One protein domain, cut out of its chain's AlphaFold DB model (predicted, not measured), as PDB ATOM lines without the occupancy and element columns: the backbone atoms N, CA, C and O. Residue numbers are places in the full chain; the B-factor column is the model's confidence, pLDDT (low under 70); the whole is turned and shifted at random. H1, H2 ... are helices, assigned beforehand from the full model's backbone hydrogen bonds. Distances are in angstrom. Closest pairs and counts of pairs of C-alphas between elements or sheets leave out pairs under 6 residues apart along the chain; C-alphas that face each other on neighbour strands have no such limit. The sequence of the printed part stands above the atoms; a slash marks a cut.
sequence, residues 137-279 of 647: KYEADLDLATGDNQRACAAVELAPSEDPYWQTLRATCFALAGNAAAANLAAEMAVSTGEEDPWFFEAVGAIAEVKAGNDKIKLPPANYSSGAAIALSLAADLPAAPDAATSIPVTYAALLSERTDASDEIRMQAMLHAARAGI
ATOM      1  N   LYS A 137      91.940 135.880 138.359       87.62
ATOM      2  CA  LYS A 137      92.789 134.917 137.635       87.62
ATOM      3  C   LYS A 137      92.490 133.482 138.059       87.62
ATOM      4  O   LYS A 137      92.300 132.600 137.230       87.62
ATOM      5  N   TYR A 138      92.399 133.253 139.368       82.88
ATOM      6  CA  TYR A 138      92.119 131.922 139.898       82.88
ATOM      7  C   TYR A 138      90.659 131.500 139.668       82.88
ATOM      8  O   TYR A 138      90.378 130.327 139.439       82.88
ATOM      9  N   GLU A 139      89.725 132.455 139.676       86.12
ATOM     10  CA  GLU A 139      88.325 132.194 139.317       86.12
ATOM     11  C   GLU A 139      88.184 131.820 137.832       86.12
ATOM     12  O   GLU A 139      87.530 130.827 137.527       86.12
ATOM     13  N   ALA A 140      88.850 132.537 136.921       91.88
ATOM     14  CA  ALA A 140      88.825 132.240 135.490       91.88
ATOM     15  C   ALA A 140      89.516 130.905 135.144       91.88
ATOM     16  O   ALA A 140      89.024 130.173 134.286       91.88
ATOM     17  N   ASP A 141      90.603 130.540 135.833       90.81
ATOM     18  CA  ASP A 141      91.232 129.224 135.653       90.81
ATOM     19  C   ASP A 141      90.348 128.079 136.187       90.81
ATOM     20  O   ASP A 141      90.216 127.048 135.530       90.81
ATOM     21  N   LEU A 142      89.641 128.261 137.312       89.12
ATOM     22  CA  LEU A 142      88.630 127.291 137.762       89.12
ATOM     23  C   LEU A 142      87.459 127.146 136.778       89.12
ATOM     24  O   LEU A 142      86.953 126.037 136.578       89.12
ATOM     25  N   ASP A 143      87.034 128.244 136.156       93.50
ATOM     26  CA  ASP A 143      85.974 128.229 135.151       93.50
ATOM     27  C   ASP A 143      86.421 127.436 133.902       93.50
ATOM     28  O   ASP A 143      85.687 126.567 133.435       93.50
ATOM     29  N   LEU A 144      87.672 127.590 133.445       95.19
ATOM     30  CA  LEU A 144      88.270 126.731 132.405       95.19
ATOM     31  C   LEU A 144      88.380 125.257 132.842       95.19
ATOM     32  O   LEU A 144      88.002 124.353 132.094       95.19
ATOM     33  N   ALA A 145      88.854 124.997 134.067       93.56
ATOM     34  CA  ALA A 145      89.030 123.644 134.605       93.56
ATOM     35  C   ALA A 145      87.707 122.870 134.737       93.56
ATOM     36  O   ALA A 145      87.699 121.640 134.667       93.56
ATOM     37  N   THR A 146      86.592 123.581 134.932       93.88
ATOM     38  CA  THR A 146      85.230 123.021 134.975       93.88
ATOM     39  C   THR A 146      84.530 123.006 133.613       93.88
ATOM     40  O   THR A 146      83.573 122.252 133.434       93.88
ATOM     41  N   GLY A 147      85.034 123.754 132.629       94.81
ATOM     42  CA  GLY A 147      84.465 123.858 131.285       94.81
ATOM     43  C   GLY A 147      83.489 125.020 131.086       94.81
ATOM     44  O   GLY A 147      82.909 125.129 130.004       94.81
ATOM     45  N   ASP A 148      83.328 125.918 132.065       94.94
ATOM     46  CA  ASP A 148      82.663 127.218 131.888       94.94
ATOM     47  C   ASP A 148      83.595 128.213 131.165       94.94
ATOM     48  O   ASP A 148      83.900 129.322 131.611       94.94
ATOM     49  N   ASN A 149      84.043 127.793 129.981       94.12
ATOM     50  CA  ASN A 149      84.889 128.578 129.090       94.12
ATOM     51  C   ASN A 149      84.222 129.917 128.724       94.12
ATOM     52  O   ASN A 149      84.912 130.890 128.438       94.12
ATOM     53  N   GLN A 150      82.885 129.991 128.744       94.38
ATOM     54  CA  GLN A 150      82.158 131.231 128.484       94.38
ATOM     55  C   GLN A 150      82.388 132.259 129.599       94.38
ATOM     56  O   GLN A 150      82.670 133.420 129.295       94.38
ATOM     57  N   ARG A 151      82.289 131.861 130.873       93.56
ATOM     58  CA  ARG A 151      82.530 132.764 132.006       93.56
ATOM     59  C   ARG A 151      84.002 133.162 132.117       93.56
ATOM     60  O   ARG A 151      84.279 134.353 132.264       93.56
ATOM     61  N   ALA A 152      84.926 132.215 131.935       94.19
ATOM     62  CA  ALA A 152      86.362 132.501 131.892       94.19
ATOM     63  C   ALA A 152      86.705 133.551 130.820       94.19
ATOM     64  O   ALA A 152      87.354 134.558 131.101       94.19
ATOM     65  N   CYS A 153      86.203 133.364 129.595       94.81
ATOM     66  CA  CYS A 153      86.477 134.273 128.483       94.81
ATOM     67  C   CYS A 153      85.722 135.610 128.557       94.81
ATOM     68  O   CYS A 153      86.130 136.558 127.893       94.81
ATOM     69  N   ALA A 154      84.680 135.731 129.385       93.38
ATOM     70  CA  ALA A 154      84.044 137.019 129.670       93.38
ATOM     71  C   ALA A 154      84.886 137.894 130.623       93.38
ATOM     72  O   ALA A 154      84.908 139.113 130.472       93.38
ATOM     73  N   ALA A 155      85.620 137.297 131.574       90.38
ATOM     74  CA  ALA A 155      86.500 138.046 132.484       90.38
ATOM     75  C   ALA A 155      87.623 138.795 131.734       90.38
ATOM     76  O   ALA A 155      88.013 139.903 132.105       90.38
ATOM     77  N   VAL A 156      88.080 138.215 130.622       90.94
ATOM     78  CA  VAL A 156      89.136 138.738 129.744       90.94
ATOM     79  C   VAL A 156      88.833 140.125 129.163       90.94
ATOM     80  O   VAL A 156      89.765 140.909 128.964       90.94
ATOM     81  N   GLU A 157      87.563 140.448 128.892       82.75
ATOM     82  CA  GLU A 157      87.164 141.718 128.258       82.75
ATOM     83  C   GLU A 157      87.464 142.948 129.130       82.75
ATOM     84  O   GLU A 157      87.627 144.053 128.612       82.75
ATOM     85  N   LEU A 158      87.551 142.755 130.450       80.62
ATOM     86  CA  LEU A 158      87.795 143.805 131.445       80.62
ATOM     87  C   LEU A 158      89.207 143.748 132.053       80.62
ATOM     88  O   LEU A 158      89.564 144.602 132.864       80.62
ATOM     89  N   ALA A 159      90.001 142.743 131.681       86.06
ATOM     90  CA  ALA A 159      91.292 142.463 132.291       86.06
ATOM     91  C   ALA A 159      92.439 143.346 131.743       86.06
ATOM     92  O   ALA A 159      92.408 143.729 130.569       86.06
ATOM     93  N   PRO A 160      93.502 143.618 132.530       83.56
ATOM     94  CA  PRO A 160      94.681 144.361 132.074       83.56
ATOM     95  C   PRO A 160      95.374 143.748 130.845       83.56
ATOM     96  O   PRO A 160      95.436 142.526 130.689       83.56
ATOM     97  N   SER A 161      95.928 144.593 129.972       80.81
ATOM     98  CA  SER A 161      96.727 144.170 128.812       80.81
ATOM     99  C   SER A 161      98.158 143.778 129.185       80.81
ATOM    100  O   SER A 161      98.679 142.813 128.643       80.81
ATOM    101  N   GLU A 162      98.783 144.456 130.143       84.00
ATOM    102  CA  GLU A 162     100.206 144.248 130.470       84.00
ATOM    103  C   GLU A 162     100.468 143.028 131.380       84.00
ATOM    104  O   GLU A 162     101.584 142.835 131.852       84.00
ATOM    105  N   ASP A 163      99.441 142.222 131.669       85.75
ATOM    106  CA  ASP A 163      99.517 141.088 132.590       85.75
ATOM    107  C   ASP A 163      99.642 139.750 131.832       85.75
ATOM    108  O   ASP A 163      98.746 139.437 131.036       85.75
ATOM    109  N   PRO A 164     100.689 138.933 132.089       87.00
ATOM    110  CA  PRO A 164     100.941 137.700 131.340       87.00
ATOM    111  C   PRO A 164      99.776 136.716 131.378       87.00
ATOM    112  O   PRO A 164      99.329 136.261 130.329       87.00
ATOM    113  N   TYR A 165      99.214 136.452 132.564       90.00
ATOM    114  CA  TYR A 165      98.115 135.494 132.720       90.00
ATOM    115  C   TYR A 165      96.908 135.901 131.866       90.00
ATOM    116  O   TYR A 165      96.310 135.078 131.172       90.00
ATOM    117  N   TRP A 166      96.561 137.190 131.880       92.75
ATOM    118  CA  TRP A 166      95.423 137.690 131.115       92.75
ATOM    119  C   TRP A 166      95.687 137.688 129.597       92.75
ATOM    120  O   TRP A 166      94.731 137.603 128.824       92.75
ATOM    121  N   GLN A 167      96.948 137.703 129.146       91.56
ATOM    122  CA  GLN A 167      97.309 137.467 127.740       91.56
ATOM    123  C   GLN A 167      97.260 135.978 127.356       91.56
ATOM    124  O   GLN A 167      96.630 135.629 126.353       91.56
ATOM    125  N   THR A 168      97.819 135.090 128.181       93.12
ATOM    126  CA  THR A 168      97.719 133.625 128.036       93.12
ATOM    127  C   THR A 168      96.251 133.183 127.961       93.12
ATOM    128  O   THR A 168      95.870 132.369 127.109       93.12
ATOM    129  N   LEU A 169      95.371 133.803 128.758       94.69
ATOM    130  CA  LEU A 169      93.931 133.561 128.700       94.69
ATOM    131  C   LEU A 169      93.262 134.130 127.431       94.69
ATOM    132  O   LEU A 169      92.402 133.456 126.868       94.69
ATOM    133  N   ARG A 170      93.668 135.300 126.905       94.88
ATOM    134  CA  ARG A 170      93.176 135.806 125.597       94.88
ATOM    135  C   ARG A 170      93.456 134.817 124.474       94.88
ATOM    136  O   ARG A 170      92.549 134.478 123.713       94.88
ATOM    137  N   ALA A 171      94.692 134.336 124.390       94.81
ATOM    138  CA  ALA A 171      95.102 133.346 123.402       94.81
ATOM    139  C   ALA A 171      94.336 132.025 123.562       94.81
ATOM    140  O   ALA A 171      93.794 131.518 122.578       94.81
ATOM    141  N   THR A 172      94.185 131.537 124.799       95.44
ATOM    142  CA  THR A 172      93.342 130.374 125.126       95.44
ATOM    143  C   THR A 172      91.912 130.564 124.617       95.44
ATOM    144  O   THR A 172      91.402 129.735 123.866       95.44
ATOM    145  N   CYS A 173      91.274 131.689 124.935       95.88
ATOM    146  CA  CYS A 173      89.906 131.995 124.525       95.88
ATOM    147  C   CYS A 173      89.729 132.090 123.002       95.88
ATOM    148  O   CYS A 173      88.758 131.552 122.463       95.88
ATOM    149  N   PHE A 174      90.673 132.701 122.279       95.12
ATOM    150  CA  PHE A 174      90.635 132.713 120.815       95.12
ATOM    151  C   PHE A 174      90.861 131.319 120.209       95.12
ATOM    152  O   PHE A 174      90.189 130.976 119.234       95.12
ATOM    153  N   ALA A 175      91.737 130.492 120.790       94.31
ATOM    154  CA  ALA A 175      91.961 129.117 120.346       94.31
ATOM    155  C   ALA A 175      90.709 128.249 120.567       94.31
ATOM    156  O   ALA A 175      90.233 127.591 119.633       94.31
ATOM    157  N   LEU A 176      90.093 128.328 121.752       93.44
ATOM    158  CA  LEU A 176      88.810 127.689 122.074       93.44
ATOM    159  C   LEU A 176      87.708 128.122 121.091       93.44
ATOM    160  O   LEU A 176      87.039 127.262 120.515       93.44
ATOM    161  N   ALA A 177      87.608 129.418 120.780       92.62
ATOM    162  CA  ALA A 177      86.698 129.957 119.762       92.62
ATOM    163  C   ALA A 177      87.052 129.564 118.307       92.62
ATOM    164  O   ALA A 177      86.248 129.777 117.401       92.62
ATOM    165  N   GLY A 178      88.233 128.984 118.057       90.50
ATOM    166  CA  GLY A 178      88.702 128.580 116.724       90.50
ATOM    167  C   GLY A 178      89.289 129.714 115.874       90.50
ATOM    168  O   GLY A 178      89.556 129.516 114.692       90.50
ATOM    169  N   ASN A 179      89.518 130.896 116.451       93.56
ATOM    170  CA  ASN A 179      90.125 132.031 115.762       93.56
ATOM    171  C   ASN A 179      91.659 131.958 115.844       93.56
ATOM    172  O   ASN A 179      92.289 132.703 116.593       93.56
ATOM    173  N   ALA A 180      92.252 131.058 115.056       91.12
ATOM    174  CA  ALA A 180      93.695 130.800 115.030       91.12
ATOM    175  C   ALA A 180      94.555 132.070 114.857       91.12
ATOM    176  O   ALA A 180      95.576 132.225 115.520       91.12
ATOM    177  N   ALA A 181      94.125 133.010 114.008       92.19
ATOM    178  CA  ALA A 181      94.865 134.247 113.762       92.19
ATOM    179  C   ALA A 181      94.907 135.168 114.996       92.19
ATOM    180  O   ALA A 181      95.954 135.733 115.305       92.19
ATOM    181  N   ALA A 182      93.791 135.298 115.723       93.56
ATOM    182  CA  ALA A 182      93.760 136.063 116.970       93.56
ATOM    183  C   ALA A 182      94.433 135.315 118.132       93.56
ATOM    184  O   ALA A 182      95.046 135.954 118.983       93.56
ATOM    185  N   ALA A 183      94.363 133.980 118.148       93.50
ATOM    186  CA  ALA A 183      95.023 133.148 119.148       93.50
ATOM    187  C   ALA A 183      96.549 133.279 119.071       93.50
ATOM    188  O   ALA A 183      97.179 133.586 120.079       93.50
ATOM    189  N   ASN A 184      97.123 133.156 117.869       91.94
ATOM    190  CA  ASN A 184      98.560 133.318 117.652       91.94
ATOM    191  C   ASN A 184      99.028 134.741 118.001       91.94
ATOM    192  O   ASN A 184     100.003 134.892 118.728       91.94
ATOM    193  N   LEU A 185      98.300 135.782 117.576       92.31
ATOM    194  CA  LEU A 185      98.639 137.174 117.910       92.31
ATOM    195  C   LEU A 185      98.575 137.453 119.422       92.31
ATOM    196  O   LEU A 185      99.423 138.159 119.963       92.31
ATOM    197  N   ALA A 186      97.580 136.903 120.123       91.81
ATOM    198  CA  ALA A 186      97.493 137.018 121.577       91.81
ATOM    199  C   ALA A 186      98.597 136.212 122.288       91.81
ATOM    200  O   ALA A 186      99.069 136.640 123.335       91.81
ATOM    201  N   ALA A 187      99.047 135.093 121.713       91.62
ATOM    202  CA  ALA A 187     100.141 134.291 122.254       91.62
ATOM    203  C   ALA A 187     101.507 134.979 122.053       91.62
ATOM    204  O   ALA A 187     102.287 135.066 122.995       91.62
ATOM    205  N   GLU A 188     101.764 135.568 120.879       91.06
ATOM    206  CA  GLU A 188     102.917 136.456 120.643       91.06
ATOM    207  C   GLU A 188     102.938 137.630 121.640       91.06
ATOM    208  O   GLU A 188     103.990 138.002 122.164       91.06
ATOM    209  N   MET A 189     101.764 138.185 121.957       91.94
ATOM    210  CA  MET A 189     101.626 139.235 122.963       91.94
ATOM    211  C   MET A 189     101.852 138.710 124.394       91.94
ATOM    212  O   MET A 189     102.492 139.406 125.182       91.94
ATOM    213  N   ALA A 190     101.439 137.479 124.716       90.81
ATOM    214  CA  ALA A 190     101.732 136.830 125.997       90.81
ATOM    215  C   ALA A 190     103.246 136.657 126.225       90.81
ATOM    216  O   ALA A 190     103.744 137.036 127.290       90.81
ATOM    217  N   VAL A 191     103.998 136.215 125.204       90.94
ATOM    218  CA  VAL A 191     105.478 136.184 125.240       90.94
ATOM    219  C   VAL A 191     106.039 137.568 125.565       90.94
ATOM    220  O   VAL A 191     106.915 137.698 126.415       90.94
ATOM    221  N   SER A 192     105.514 138.625 124.933       89.00
ATOM    222  CA  SER A 192     106.004 139.993 125.155       89.00
ATOM    223  C   SER A 192     105.781 140.517 126.582       89.00
ATOM    224  O   SER A 192     106.534 141.381 127.030       89.00
ATOM    225  N   THR A 193     104.792 139.976 127.303       87.31
ATOM    226  CA  THR A 193     104.536 140.281 128.721       87.31
ATOM    227  C   THR A 193     105.293 139.375 129.700       87.31
ATOM    228  O   THR A 193     105.520 139.797 130.832       87.31
ATOM    229  N   GLY A 194     105.705 138.167 129.290       87.12
ATOM    230  CA  GLY A 194     106.451 137.218 130.131       87.12
ATOM    231  C   GLY A 194     105.843 135.817 130.274       87.12
ATOM    232  O   GLY A 194     106.113 135.156 131.272       87.12
ATOM    233  N   GLU A 195     105.011 135.364 129.330       90.50
ATOM    234  CA  GLU A 195     104.679 133.937 129.202       90.50
ATOM    235  C   GLU A 195     105.845 133.187 128.541       90.50
ATOM    236  O   GLU A 195     106.339 133.606 127.491       90.50
ATOM    237  N   GLU A 196     106.275 132.078 129.143       90.25
ATOM    238  CA  GLU A 196     107.473 131.332 128.731       90.25
ATOM    239  C   GLU A 196     107.220 129.837 128.467       90.25
ATOM    240  O   GLU A 196     108.096 129.195 127.887       90.25
ATOM    241  N   ASP A 197     106.063 129.264 128.838       89.69
ATOM    242  CA  ASP A 197     105.816 127.817 128.688       89.69
ATOM    243  C   ASP A 197     105.778 127.373 127.207       89.69
ATOM    244  O   ASP A 197     104.821 127.688 126.493       89.69
ATOM    245  N   PRO A 198     106.751 126.570 126.717       91.44
ATOM    246  CA  PRO A 198     106.749 126.094 125.335       91.44
ATOM    247  C   PRO A 198     105.524 125.233 125.004       91.44
ATOM    248  O   PRO A 198     105.056 125.247 123.864       91.44
ATOM    249  N   TRP A 199     104.991 124.497 125.989       92.50
ATOM    250  CA  TRP A 199     103.839 123.623 125.793       92.50
ATOM    251  C   TRP A 199     102.578 124.420 125.449       92.50
ATOM    252  O   TRP A 199     101.837 124.035 124.542       92.50
ATOM    253  N   PHE A 200     102.360 125.557 126.113       93.38
ATOM    254  CA  PHE A 200     101.228 126.443 125.852       93.38
ATOM    255  C   PHE A 200     101.171 126.895 124.381       93.38
ATOM    256  O   PHE A 200     100.118 126.814 123.743       93.38
ATOM    257  N   PHE A 201     102.310 127.298 123.809       91.62
ATOM    258  CA  PHE A 201     102.388 127.724 122.408       91.62
ATOM    259  C   PHE A 201     102.155 126.565 121.427       91.62
ATOM    260  O   PHE A 201     101.438 126.738 120.435       91.62
ATOM    261  N   GLU A 202     102.691 125.371 121.714       92.69
ATOM    262  CA  GLU A 202     102.399 124.163 120.928       92.69
ATOM    263  C   GLU A 202     100.901 123.798 120.986       92.69
ATOM    264  O   GLU A 202     100.313 123.459 119.957       92.69
ATOM    265  N   ALA A 203     100.252 123.924 122.149       93.12
ATOM    266  CA  ALA A 203      98.834 123.616 122.339       93.12
ATOM    267  C   ALA A 203      97.894 124.621 121.641       93.12
ATOM    268  O   ALA A 203      96.925 124.212 120.994       93.12
ATOM    269  N   VAL A 204      98.191 125.926 121.701       93.44
ATOM    270  CA  VAL A 204      97.434 126.965 120.971       93.44
ATOM    271  C   VAL A 204      97.497 126.732 119.457       93.44
ATOM    272  O   VAL A 204      96.463 126.776 118.786       93.44
ATOM    273  N   GLY A 205      98.682 126.407 118.924       89.50
ATOM    274  CA  GLY A 205      98.853 126.046 117.513       89.50
ATOM    275  C   GLY A 205      98.133 124.745 117.133       89.50
ATOM    276  O   GLY A 205      97.475 124.681 116.092       89.50
ATOM    277  N   ALA A 206      98.189 123.725 117.994       90.44
ATOM    278  CA  ALA A 206      97.539 122.436 117.766       90.44
ATOM    279  C   ALA A 206      96.016 122.559 117.570       90.44
ATOM    280  O   ALA A 206      95.474 121.947 116.651       90.44
ATOM    281  N   ILE A 207      95.325 123.394 118.359       88.25
ATOM    282  CA  ILE A 207      93.870 123.599 118.220       88.25
ATOM    283  C   ILE A 207      93.498 124.131 116.826       88.25
ATOM    284  O   ILE A 207      92.465 123.743 116.275       88.25
ATOM    285  N   ALA A 208      94.321 125.003 116.235       83.75
ATOM    286  CA  ALA A 208      94.085 125.530 114.891       83.75
ATOM    287  C   ALA A 208      94.189 124.435 113.816       83.75
ATOM    288  O   ALA A 208      93.329 124.333 112.943       83.75
ATOM    289  N   GLU A 209      95.218 123.593 113.912       85.00
ATOM    290  CA  GLU A 209      95.527 122.532 112.947       85.00
ATOM    291  C   GLU A 209      94.551 121.346 113.050       85.00
ATOM    292  O   GLU A 209      94.101 120.821 112.028       85.00
ATOM    293  N   VAL A 210      94.121 120.987 114.266       85.00
ATOM    294  CA  VAL A 210      93.044 120.005 114.499       85.00
ATOM    295  C   VAL A 210      91.719 120.511 113.921       85.00
ATOM    296  O   VAL A 210      91.056 119.791 113.176       85.00
ATOM    297  N   LYS A 211      91.356 121.782 114.158       81.31
ATOM    298  CA  LYS A 211      90.145 122.393 113.570       81.31
ATOM    299  C   LYS A 211      90.229 122.575 112.047       81.31
ATOM    300  O   LYS A 211      89.187 122.690 111.402       81.31
ATOM    301  N   ALA A 212      91.429 122.561 111.467       82.56
ATOM    302  CA  ALA A 212      91.652 122.526 110.022       82.56
ATOM    303  C   ALA A 212      91.601 121.105 109.416       82.56
ATOM    304  O   ALA A 212      91.627 120.974 108.191       82.56
ATOM    305  N   GLY A 213      91.510 120.049 110.238       81.25
ATOM    306  CA  GLY A 213      91.492 118.652 109.789       81.25
ATOM    307  C   GLY A 213      92.866 118.118 109.363       81.25
ATOM    308  O   GLY A 213      92.959 117.331 108.421       81.25
ATOM    309  N   ASN A 214      93.950 118.580 109.997       82.12
ATOM    310  CA  ASN A 214      95.305 118.127 109.688       82.12
ATOM    311  C   ASN A 214      95.707 116.884 110.506       82.12
ATOM    312  O   ASN A 214      96.537 116.966 111.411       82.12
ATOM    313  N   ASP A 215      95.195 115.709 110.123       75.06
ATOM    314  CA  ASP A 215      95.461 114.393 110.750       75.06
ATOM    315  C   ASP A 215      96.951 113.957 110.785       75.06
ATOM    316  O   ASP A 215      97.275 112.825 111.148       75.06
ATOM    317  N   LYS A 216      97.882 114.806 110.327       78.56
ATOM    318  CA  LYS A 216      99.322 114.528 110.219       78.56
ATOM    319  C   LYS A 216     100.192 115.415 111.106       78.56
ATOM    320  O   LYS A 216     101.413 115.250 111.082       78.56
ATOM    321  N   ILE A 217      99.612 116.348 111.863       82.62
ATOM    322  CA  ILE A 217     100.386 117.119 112.837       82.62
ATOM    323  C   ILE A 217     100.838 116.223 113.998       82.62
ATOM    324  O   ILE A 217     100.095 115.376 114.490       82.62
ATOM    325  N   LYS A 218     102.074 116.424 114.463       86.88
ATOM    326  CA  LYS A 218     102.525 115.867 115.738       86.88
ATOM    327  C   LYS A 218     101.989 116.763 116.857       86.88
ATOM    328  O   LYS A 218     102.553 117.825 117.101       86.88
ATOM    329  N   LEU A 219     100.923 116.325 117.518       89.31
ATOM    330  CA  LEU A 219     100.368 117.008 118.685       89.31
ATOM    331  C   LEU A 219     101.353 116.978 119.878       89.31
ATOM    332  O   LEU A 219     102.078 115.983 120.036       89.31
ATOM    333  N   PRO A 220     101.384 118.024 120.727       91.31
ATOM    334  CA  PRO A 220     102.001 117.940 122.050       91.31
ATOM    335  C   PRO A 220     101.229 116.952 122.945       91.31
ATOM    336  O   PRO A 220     100.052 116.686 122.689       91.31
ATOM    337  N   PRO A 221     101.851 116.397 123.999       91.00
ATOM    338  CA  PRO A 221     101.121 115.617 124.996       91.00
ATOM    339  C   PRO A 221     100.109 116.500 125.744       91.00
ATOM    340  O   PRO A 221     100.331 117.699 125.897       91.00
ATOM    341  N   ALA A 222      99.021 115.923 126.250       90.81
ATOM    342  CA  ALA A 222      98.075 116.643 127.099       90.81
ATOM    343  C   ALA A 222      98.719 117.067 128.428       90.81
ATOM    344  O   ALA A 222      99.459 116.295 129.042       90.81
ATOM    345  N   ASN A 223      98.374 118.268 128.891       89.75
ATOM    346  CA  ASN A 223      98.782 118.817 130.178       89.75
ATOM    347  C   ASN A 223      97.536 119.198 130.992       89.75
ATOM    348  O   ASN A 223      96.583 119.771 130.464       89.75
ATOM    349  N   TYR A 224      97.551 118.887 132.286       89.62
ATOM    350  CA  TYR A 224      96.436 119.120 133.207       89.62
ATOM    351  C   TYR A 224      96.864 119.897 134.471       89.62
ATOM    352  O   TYR A 224      96.188 119.835 135.496       89.62
ATOM    353  N   SER A 225      97.995 120.615 134.418       85.38
ATOM    354  CA  SER A 225      98.541 121.386 135.548       85.38
ATOM    355  C   SER A 225      97.702 122.608 135.952       85.38
ATOM    356  O   SER A 225      97.768 123.036 137.105       85.38
ATOM    357  N   SER A 226      96.910 123.156 135.029       87.62
ATOM    358  CA  SER A 226      96.008 124.299 135.222       87.62
ATOM    359  C   SER A 226      94.694 124.104 134.465       87.62
ATOM    360  O   SER A 226      94.585 123.247 133.582       87.62
ATOM    361  N   GLY A 227      93.689 124.921 134.769       91.31
ATOM    362  CA  GLY A 227      92.438 124.966 134.022       91.31
ATOM    363  C   GLY A 227      92.617 125.379 132.566       91.31
ATOM    364  O   GLY A 227      92.024 124.754 131.687       91.31
ATOM    365  N   ALA A 228      93.487 126.351 132.285       92.12
ATOM    366  CA  ALA A 228      93.866 126.702 130.917       92.12
ATOM    367  C   ALA A 228      94.481 125.499 130.177       92.12
ATOM    368  O   ALA A 228      94.074 125.199 129.053       92.12
ATOM    369  N   ALA A 229      95.382 124.750 130.823       92.38
ATOM    370  CA  ALA A 229      95.977 123.550 130.237       92.38
ATOM    371  C   ALA A 229      94.935 122.441 129.987       92.38
ATOM    372  O   ALA A 229      94.926 121.835 128.912       92.38
ATOM    373  N   ILE A 230      93.996 122.234 130.922       93.62
ATOM    374  CA  ILE A 230      92.851 121.318 130.774       93.62
ATOM    375  C   ILE A 230      91.973 121.716 129.582       93.62
ATOM    376  O   ILE A 230      91.643 120.865 128.751       93.62
ATOM    377  N   ALA A 231      91.591 122.990 129.481       95.12
ATOM    378  CA  ALA A 231      90.715 123.479 128.424       95.12
ATOM    379  C   ALA A 231      91.375 123.366 127.041       95.12
ATOM    380  O   ALA A 231      90.735 122.893 126.103       95.12
ATOM    381  N   LEU A 232      92.659 123.726 126.921       94.12
ATOM    382  CA  LEU A 232      93.429 123.565 125.684       94.12
ATOM    383  C   LEU A 232      93.585 122.087 125.297       94.12
ATOM    384  O   LEU A 232      93.300 121.720 124.156       94.12
ATOM    385  N   SER A 233      93.975 121.231 126.248       93.44
ATOM    386  CA  SER A 233      94.217 119.805 125.994       93.44
ATOM    387  C   SER A 233      92.972 119.073 125.507       93.44
ATOM    388  O   SER A 233      93.048 118.291 124.563       93.44
ATOM    389  N   LEU A 234      91.819 119.353 126.118       93.12
ATOM    390  CA  LEU A 234      90.545 118.748 125.729       93.12
ATOM    391  C   LEU A 234      89.985 119.349 124.427       93.12
ATOM    392  O   LEU A 234      89.327 118.647 123.668       93.12
ATOM    393  N   ALA A 235      90.277 120.617 124.117       92.25
ATOM    394  CA  ALA A 235      89.823 121.260 122.879       92.25
ATOM    395  C   ALA A 235      90.628 120.881 121.619       92.25
ATOM    396  O   ALA A 235      90.159 121.149 120.510       92.25
ATOM    397  N   ALA A 236      91.814 120.282 121.778       91.06
ATOM    398  CA  ALA A 236      92.622 119.705 120.697       91.06
ATOM    399  C   ALA A 236      92.648 118.163 120.686       91.06
ATOM    400  O   ALA A 236      93.326 117.602 119.830       91.06
ATOM    401  N   ASP A 237      91.948 117.494 121.611       90.00
ATOM    402  CA  ASP A 237      92.036 116.038 121.837       90.00
ATOM    403  C   ASP A 237      93.501 115.558 121.965       90.00
ATOM    404  O   ASP A 237      93.958 114.635 121.289       90.00
ATOM    405  N   LEU A 238      94.288 116.266 122.789       90.44
ATOM    406  CA  LEU A 238      95.719 115.989 122.924       90.44
ATOM    407  C   LEU A 238      95.961 114.590 123.524       90.44
ATOM    408  O   LEU A 238      95.321 114.223 124.515       90.44
ATOM    409  N   PRO A 239      96.933 113.817 123.001       88.69
ATOM    410  CA  PRO A 239      97.257 112.497 123.528       88.69
ATOM    411  C   PRO A 239      97.802 112.595 124.957       88.69
ATOM    412  O   PRO A 239      98.763 113.318 125.213       88.69
ATOM    413  N   ALA A 240      97.219 111.846 125.896       81.62
ATOM    414  CA  ALA A 240      97.652 111.846 127.293       81.62
ATOM    415  C   ALA A 240      99.145 111.484 127.441       81.62
ATOM    416  O   ALA A 240      99.619 110.509 126.852       81.62
ATOM    417  N   ALA A 241      99.886 112.245 128.257       76.88
ATOM    418  CA  ALA A 241     101.236 111.846 128.652       76.88
ATOM    419  C   ALA A 241     101.185 110.558 129.511       76.88
ATOM    420  O   ALA A 241     100.222 110.382 130.263       76.88
ATOM    421  N   PRO A 242     102.207 109.678 129.469       66.00
ATOM    422  CA  PRO A 242     102.225 108.428 130.245       66.00
ATOM    423  C   PRO A 242     102.087 108.612 131.767       66.00
ATOM    424  O   PRO A 242     101.706 107.684 132.475       66.00
ATOM    425  N   ASP A 243     102.418 109.803 132.258       67.69
ATOM    426  CA  ASP A 243     102.408 110.252 133.648       67.69
ATOM    427  C   ASP A 243     101.349 111.339 133.931       67.69
ATOM    428  O   ASP A 243     101.242 111.800 135.072       67.69
ATOM    429  N   ALA A 244     100.537 111.727 132.936       66.88
ATOM    430  CA  ALA A 244      99.605 112.857 133.026       66.88
ATOM    431  C   ALA A 244      98.658 112.760 134.232       66.88
ATOM    432  O   ALA A 244      98.412 113.750 134.905       66.88
ATOM    433  N   ALA A 245      98.166 111.560 134.549       61.88
ATOM    434  CA  ALA A 245      97.286 111.301 135.693       61.88
ATOM    435  C   ALA A 245      97.955 111.420 137.076       61.88
ATOM    436  O   ALA A 245      97.271 111.519 138.100       61.88
ATOM    437  N   THR A 246      99.285 111.360 137.130       65.19
ATOM    438  CA  THR A 246     100.067 111.491 138.368       65.19
ATOM    439  C   THR A 246     100.587 112.905 138.602       65.19
ATOM    440  O   THR A 246     100.862 113.239 139.750       65.19
ATOM    441  N   SER A 247     100.657 113.741 137.562       71.94
ATOM    442  CA  SER A 247     101.085 115.144 137.638       71.94
ATOM    443  C   SER A 247      99.939 116.160 137.761       71.94
ATOM    444  O   SER A 247     100.206 117.330 138.026       71.94
ATOM    445  N   ILE A 248      98.668 115.746 137.630       84.38
ATOM    446  CA  ILE A 248      97.509 116.626 137.881       84.38
ATOM    447  C   ILE A 248      97.492 117.069 139.354       84.38
ATOM    448  O   ILE A 248      97.425 116.203 140.229       84.38
ATOM    449  N   PRO A 249      97.445 118.375 139.674       83.75
ATOM    450  CA  PRO A 249      97.205 118.820 141.040       83.75
ATOM    451  C   PRO A 249      95.839 118.332 141.542       83.75
ATOM    452  O   PRO A 249      94.828 118.453 140.844       83.75
ATOM    453  N   VAL A 250      95.793 117.816 142.775       80.81
ATOM    454  CA  VAL A 250      94.631 117.114 143.368       80.81
ATOM    455  C   VAL A 250      93.285 117.836 143.195       80.81
ATOM    456  O   VAL A 250      92.262 117.188 142.970       80.81
ATOM    457  N   THR A 251      93.283 119.171 143.255       82.62
ATOM    458  CA  THR A 251      92.105 120.020 143.029       82.62
ATOM    459  C   THR A 251      91.606 119.912 141.589       82.62
ATOM    460  O   THR A 251      90.435 119.613 141.376       82.62
ATOM    461  N   TYR A 252      92.480 120.104 140.597       88.25
ATOM    462  CA  TYR A 252      92.113 120.019 139.182       88.25
ATOM    463  C   TYR A 252      91.720 118.593 138.780       88.25
ATOM    464  O   TYR A 252      90.787 118.423 137.998       88.25
ATOM    465  N   ALA A 253      92.323 117.566 139.388       89.94
ATOM    466  CA  ALA A 253      91.907 116.174 139.196       89.94
ATOM    467  C   ALA A 253      90.437 115.936 139.609       89.94
ATOM    468  O   ALA A 253      89.712 115.196 138.943       89.94
ATOM    469  N   ALA A 254      89.968 116.610 140.666       90.00
ATOM    470  CA  ALA A 254      88.582 116.528 141.131       90.00
ATOM    471  C   ALA A 254      87.572 117.276 140.237       90.00
ATOM    472  O   ALA A 254      86.372 117.025 140.336       90.00
ATOM    473  N   LEU A 255      88.045 118.197 139.389       92.56
ATOM    474  CA  LEU A 255      87.233 118.909 138.394       92.56
ATOM    475  C   LEU A 255      87.231 118.139 137.065       92.56
ATOM    476  O   LEU A 255      86.174 117.902 136.482       92.56
ATOM    477  N   LEU A 256      88.403 117.652 136.641       92.62
ATOM    478  CA  LEU A 256      88.581 116.851 135.431       92.62
ATOM    479  C   LEU A 256      87.764 115.551 135.460       92.62
ATOM    480  O   LEU A 256      87.255 115.145 134.418       92.62
ATOM    481  N   SER A 257      87.546 114.930 136.628       93.38
ATOM    482  CA  SER A 257      86.674 113.745 136.734       93.38
ATOM    483  C   SER A 257      85.212 113.995 136.330       93.38
ATOM    484  O   SER A 257      84.496 113.040 136.016       93.38
ATOM    485  N   GLU A 258      84.774 115.259 136.304       93.44
ATOM    486  CA  GLU A 258      83.412 115.678 135.948       93.44
ATOM    487  C   GLU A 258      83.288 116.214 134.510       93.44
ATOM    488  O   GLU A 258      82.170 116.343 134.010       93.44
ATOM    489  N   ARG A 259      84.406 116.522 133.834       92.69
ATOM    490  CA  ARG A 259      84.441 117.105 132.478       92.69
ATOM    491  C   ARG A 259      83.918 116.097 131.449       92.69
ATOM    492  O   ARG A 259      84.632 115.184 131.061       92.69
ATOM    493  N   THR A 260      82.667 116.229 131.005       91.31
ATOM    494  CA  THR A 260      81.989 115.238 130.133       91.31
ATOM    495  C   THR A 260      82.574 115.090 128.725       91.31
ATOM    496  O   THR A 260      82.221 114.155 128.016       91.31
ATOM    497  N   ASP A 261      83.428 116.022 128.316       91.50
ATOM    498  CA  ASP A 261      84.230 116.029 127.089       91.50
ATOM    499  C   ASP A 261      85.632 115.408 127.279       91.50
ATOM    500  O   ASP A 261      86.365 115.253 126.309       91.50
ATOM    501  N   ALA A 262      85.994 114.998 128.500       90.50
ATOM    502  CA  ALA A 262      87.182 114.196 128.779       90.50
ATOM    503  C   ALA A 262      86.872 112.686 128.739       90.50
ATOM    504  O   ALA A 262      85.822 112.228 129.215       90.50
ATOM    505  N   SER A 263      87.811 111.901 128.201       86.94
ATOM    506  CA  SER A 263      87.661 110.449 128.028       86.94
ATOM    507  C   SER A 263      87.425 109.716 129.356       86.94
ATOM    508  O   SER A 263      87.911 110.126 130.413       86.94
ATOM    509  N   ASP A 264      86.681 108.604 129.322       84.56
ATOM    510  CA  ASP A 264      86.376 107.823 130.534       84.56
ATOM    511  C   ASP A 264      87.639 107.365 131.280       84.56
ATOM    512  O   ASP A 264      87.637 107.310 132.510       84.56
ATOM    513  N   GLU A 265      88.732 107.103 130.554       82.38
ATOM    514  CA  GLU A 265      90.025 106.753 131.140       82.38
ATOM    515  C   GLU A 265      90.611 107.905 131.968       82.38
ATOM    516  O   GLU A 265      90.842 107.721 133.165       82.38
ATOM    517  N   ILE A 266      90.799 109.101 131.390       86.88
ATOM    518  CA  ILE A 266      91.410 110.210 132.138       86.88
ATOM    519  C   ILE A 266      90.498 110.688 133.275       86.88
ATOM    520  O   ILE A 266      90.990 110.977 134.366       86.88
ATOM    521  N   ARG A 267      89.166 110.675 133.095       90.50
ATOM    522  CA  ARG A 267      88.233 110.993 134.191       90.50
ATOM    523  C   ARG A 267      88.319 109.983 135.331       90.50
ATOM    524  O   ARG A 267      88.268 110.388 136.491       90.50
ATOM    525  N   MET A 268      88.459 108.688 135.036       87.69
ATOM    526  CA  MET A 268      88.637 107.651 136.057       87.69
ATOM    527  C   MET A 268      89.973 107.815 136.789       87.69
ATOM    528  O   MET A 268      90.014 107.787 138.020       87.69
ATOM    529  N   GLN A 269      91.060 108.033 136.049       87.12
ATOM    530  CA  GLN A 269      92.393 108.250 136.610       87.12
ATOM    531  C   GLN A 269      92.425 109.491 137.525       87.12
ATOM    532  O   GLN A 269      92.884 109.404 138.668       87.12
ATOM    533  N   ALA A 270      91.847 110.607 137.073       90.06
ATOM    534  CA  ALA A 270      91.701 111.838 137.848       90.06
ATOM    535  C   ALA A 270      90.793 111.652 139.082       90.06
ATOM    536  O   ALA A 270      91.136 112.101 140.179       90.06
ATOM    537  N   MET A 271      89.689 110.901 138.955       91.19
ATOM    538  CA  MET A 271      88.809 110.571 140.083       91.19
ATOM    539  C   MET A 271      89.543 109.769 141.165       91.19
ATOM    540  O   MET A 271      89.390 110.053 142.354       91.19
ATOM    541  N   LEU A 272      90.353 108.781 140.769       88.56
ATOM    542  CA  LEU A 272      91.163 107.979 141.687       88.56
ATOM    543  C   LEU A 272      92.246 108.829 142.367       88.56
ATOM    544  O   LEU A 272      92.435 108.710 143.577       88.56
ATOM    545  N   HIS A 273      92.911 109.720 141.628       86.19
ATOM    546  CA  HIS A 273      93.871 110.679 142.181       86.19
ATOM    547  C   HIS A 273      93.218 111.575 143.253       86.19
ATOM    548  O   HIS A 273      93.657 111.599 144.404       86.19
ATOM    549  N   ALA A 274      92.112 112.246 142.925       87.56
ATOM    550  CA  ALA A 274      91.392 113.111 143.860       87.56
ATOM    551  C   ALA A 274      90.796 112.354 145.067       87.56
ATOM    552  O   ALA A 274      90.679 112.910 146.163       87.56
ATOM    553  N   ALA A 275      90.435 111.077 144.905       89.50
ATOM    554  CA  ALA A 275      89.925 110.246 145.995       89.50
ATOM    555  C   ALA A 275      91.019 109.762 146.962       89.50
ATOM    556  O   ALA A 275      90.772 109.687 148.167       89.50
ATOM    557  N   ARG A 276      92.240 109.498 146.475       84.81
ATOM    558  CA  ARG A 276      93.421 109.226 147.319       84.81
ATOM    559  C   ARG A 276      93.751 110.411 148.229       84.81
ATOM    560  O   ARG A 276      94.000 110.220 149.418       84.81
ATOM    561  N   ALA A 277      93.655 111.630 147.692       77.56
ATOM    562  CA  ALA A 277      93.794 112.880 148.442       77.56
ATOM    563  C   ALA A 277      92.623 113.167 149.411       77.56
ATOM    564  O   ALA A 277      92.724 114.047 150.267       77.56
ATOM    565  N   GLY A 278      91.513 112.426 149.298       80.00
ATOM    566  CA  GLY A 278      90.311 112.593 150.119       80.00
ATOM    567  C   GLY A 278      89.374 113.722 149.677       80.00
ATOM    568  O   GLY A 278      88.474 114.073 150.432       80.00
ATOM    569  N   ILE A 279      89.561 114.284 148.476       83.44
ATOM    570  CA  ILE A 279      88.665 115.302 147.896       83.44
ATOM    571  C   ILE A 279      87.397 114.639 147.340       83.44
ATOM    572  O   ILE A 279      86.295 115.171 147.479       83.44
TER     573      ILE A 279
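This is residues 137 to 279 of the 647 residues of an uncharacterized protein of Hirschia baltica (strain ATCC 49814 / DSM 5838 / IFAM 1418) (UniProt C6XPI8). The two longest helices, H4 and H5, join H3 in an up-and-down bundle at one end of the domain, and H6 packs on H3 and H5 near the middle of the whole. The H1 and H2 hairpin packs on this body, H2 on H3 and H1 on H6, while the H8 and H9 hairpin with tiny H7 makes a smaller group at the other end, joined to the body where H8 packs on H1. The printed part has 143 residues with nine named helices, H1 to H9 in chain order, and no named strand; its class is all helix. It is compact, with a radius of gyration of the C-alphas of 14.6 A, and rounded, spanning 40 by 36 by 24 A.

Find C-alpha 180 at (93.695, 130.800, 115.030); from there H4, residues 180 to 193, runs 19.9 A to C-alpha 193 at (104.536, 140.281, 128.721). H5, residues 198 to 211, runs 20.7 A, and H3, residues 164 to 176, runs 18.3 A. Look next for H6 at residues 227 to 235, H1 at 137 to 146 and H2 at 149 to 158. Farther on come H7, residues 244 to 247, H8, residues 250 to 256, and H9, residues 264 to 276, which runs 18.3 A to C-alpha 276 at (93.421, 109.226, 147.319).

Start at the hub, H3, which touches H2, H4, H5 and H6. H3 and H4 form a hairpin at a shallow tilt of 10 degrees, opposite ways; their closest C-alphas, those of Ala 171 and Ala 183, are 4.3 A apart. H4 and H5 form another, at 9 degrees, closest at the C-alphas of Ala 180 and Ala 208, 5.3 A. H3 touches H5 with residues 171 to 176 alone, the closest C-alphas being those of Ala 175 and Val 204, 5.9 A. H6 touches H5 at the C-alphas of Ala 203 and Leu 232, 6.4 A. H1 touches H6, with the C-alphas of Ala 145 and Gly 227 3.7 A apart, and H8, with those of Thr 146 and Leu 255 5.7 A apart. H8 and H9 form a hairpin, closest at Ala 253 and Ala 270, whose C-alphas are 4.5 A apart; H7 touches H9. In H1, H3, H4, H6, H8 and H9 every O i to N i+4 pair is within hydrogen-bond range, against 3 of 6 in H2 and 9 of 10 in H5; H7 is too short for such a pair.

The two C-alphas farthest apart, those of Ala 181 and Gly 278, are 42.6 A apart. The printed part has no cut, and the link from H5 to H6, residues 212 to 226, is long. Confidence is low, under 70, at residues 242 to 246, of which 244 to 246 belong to H7.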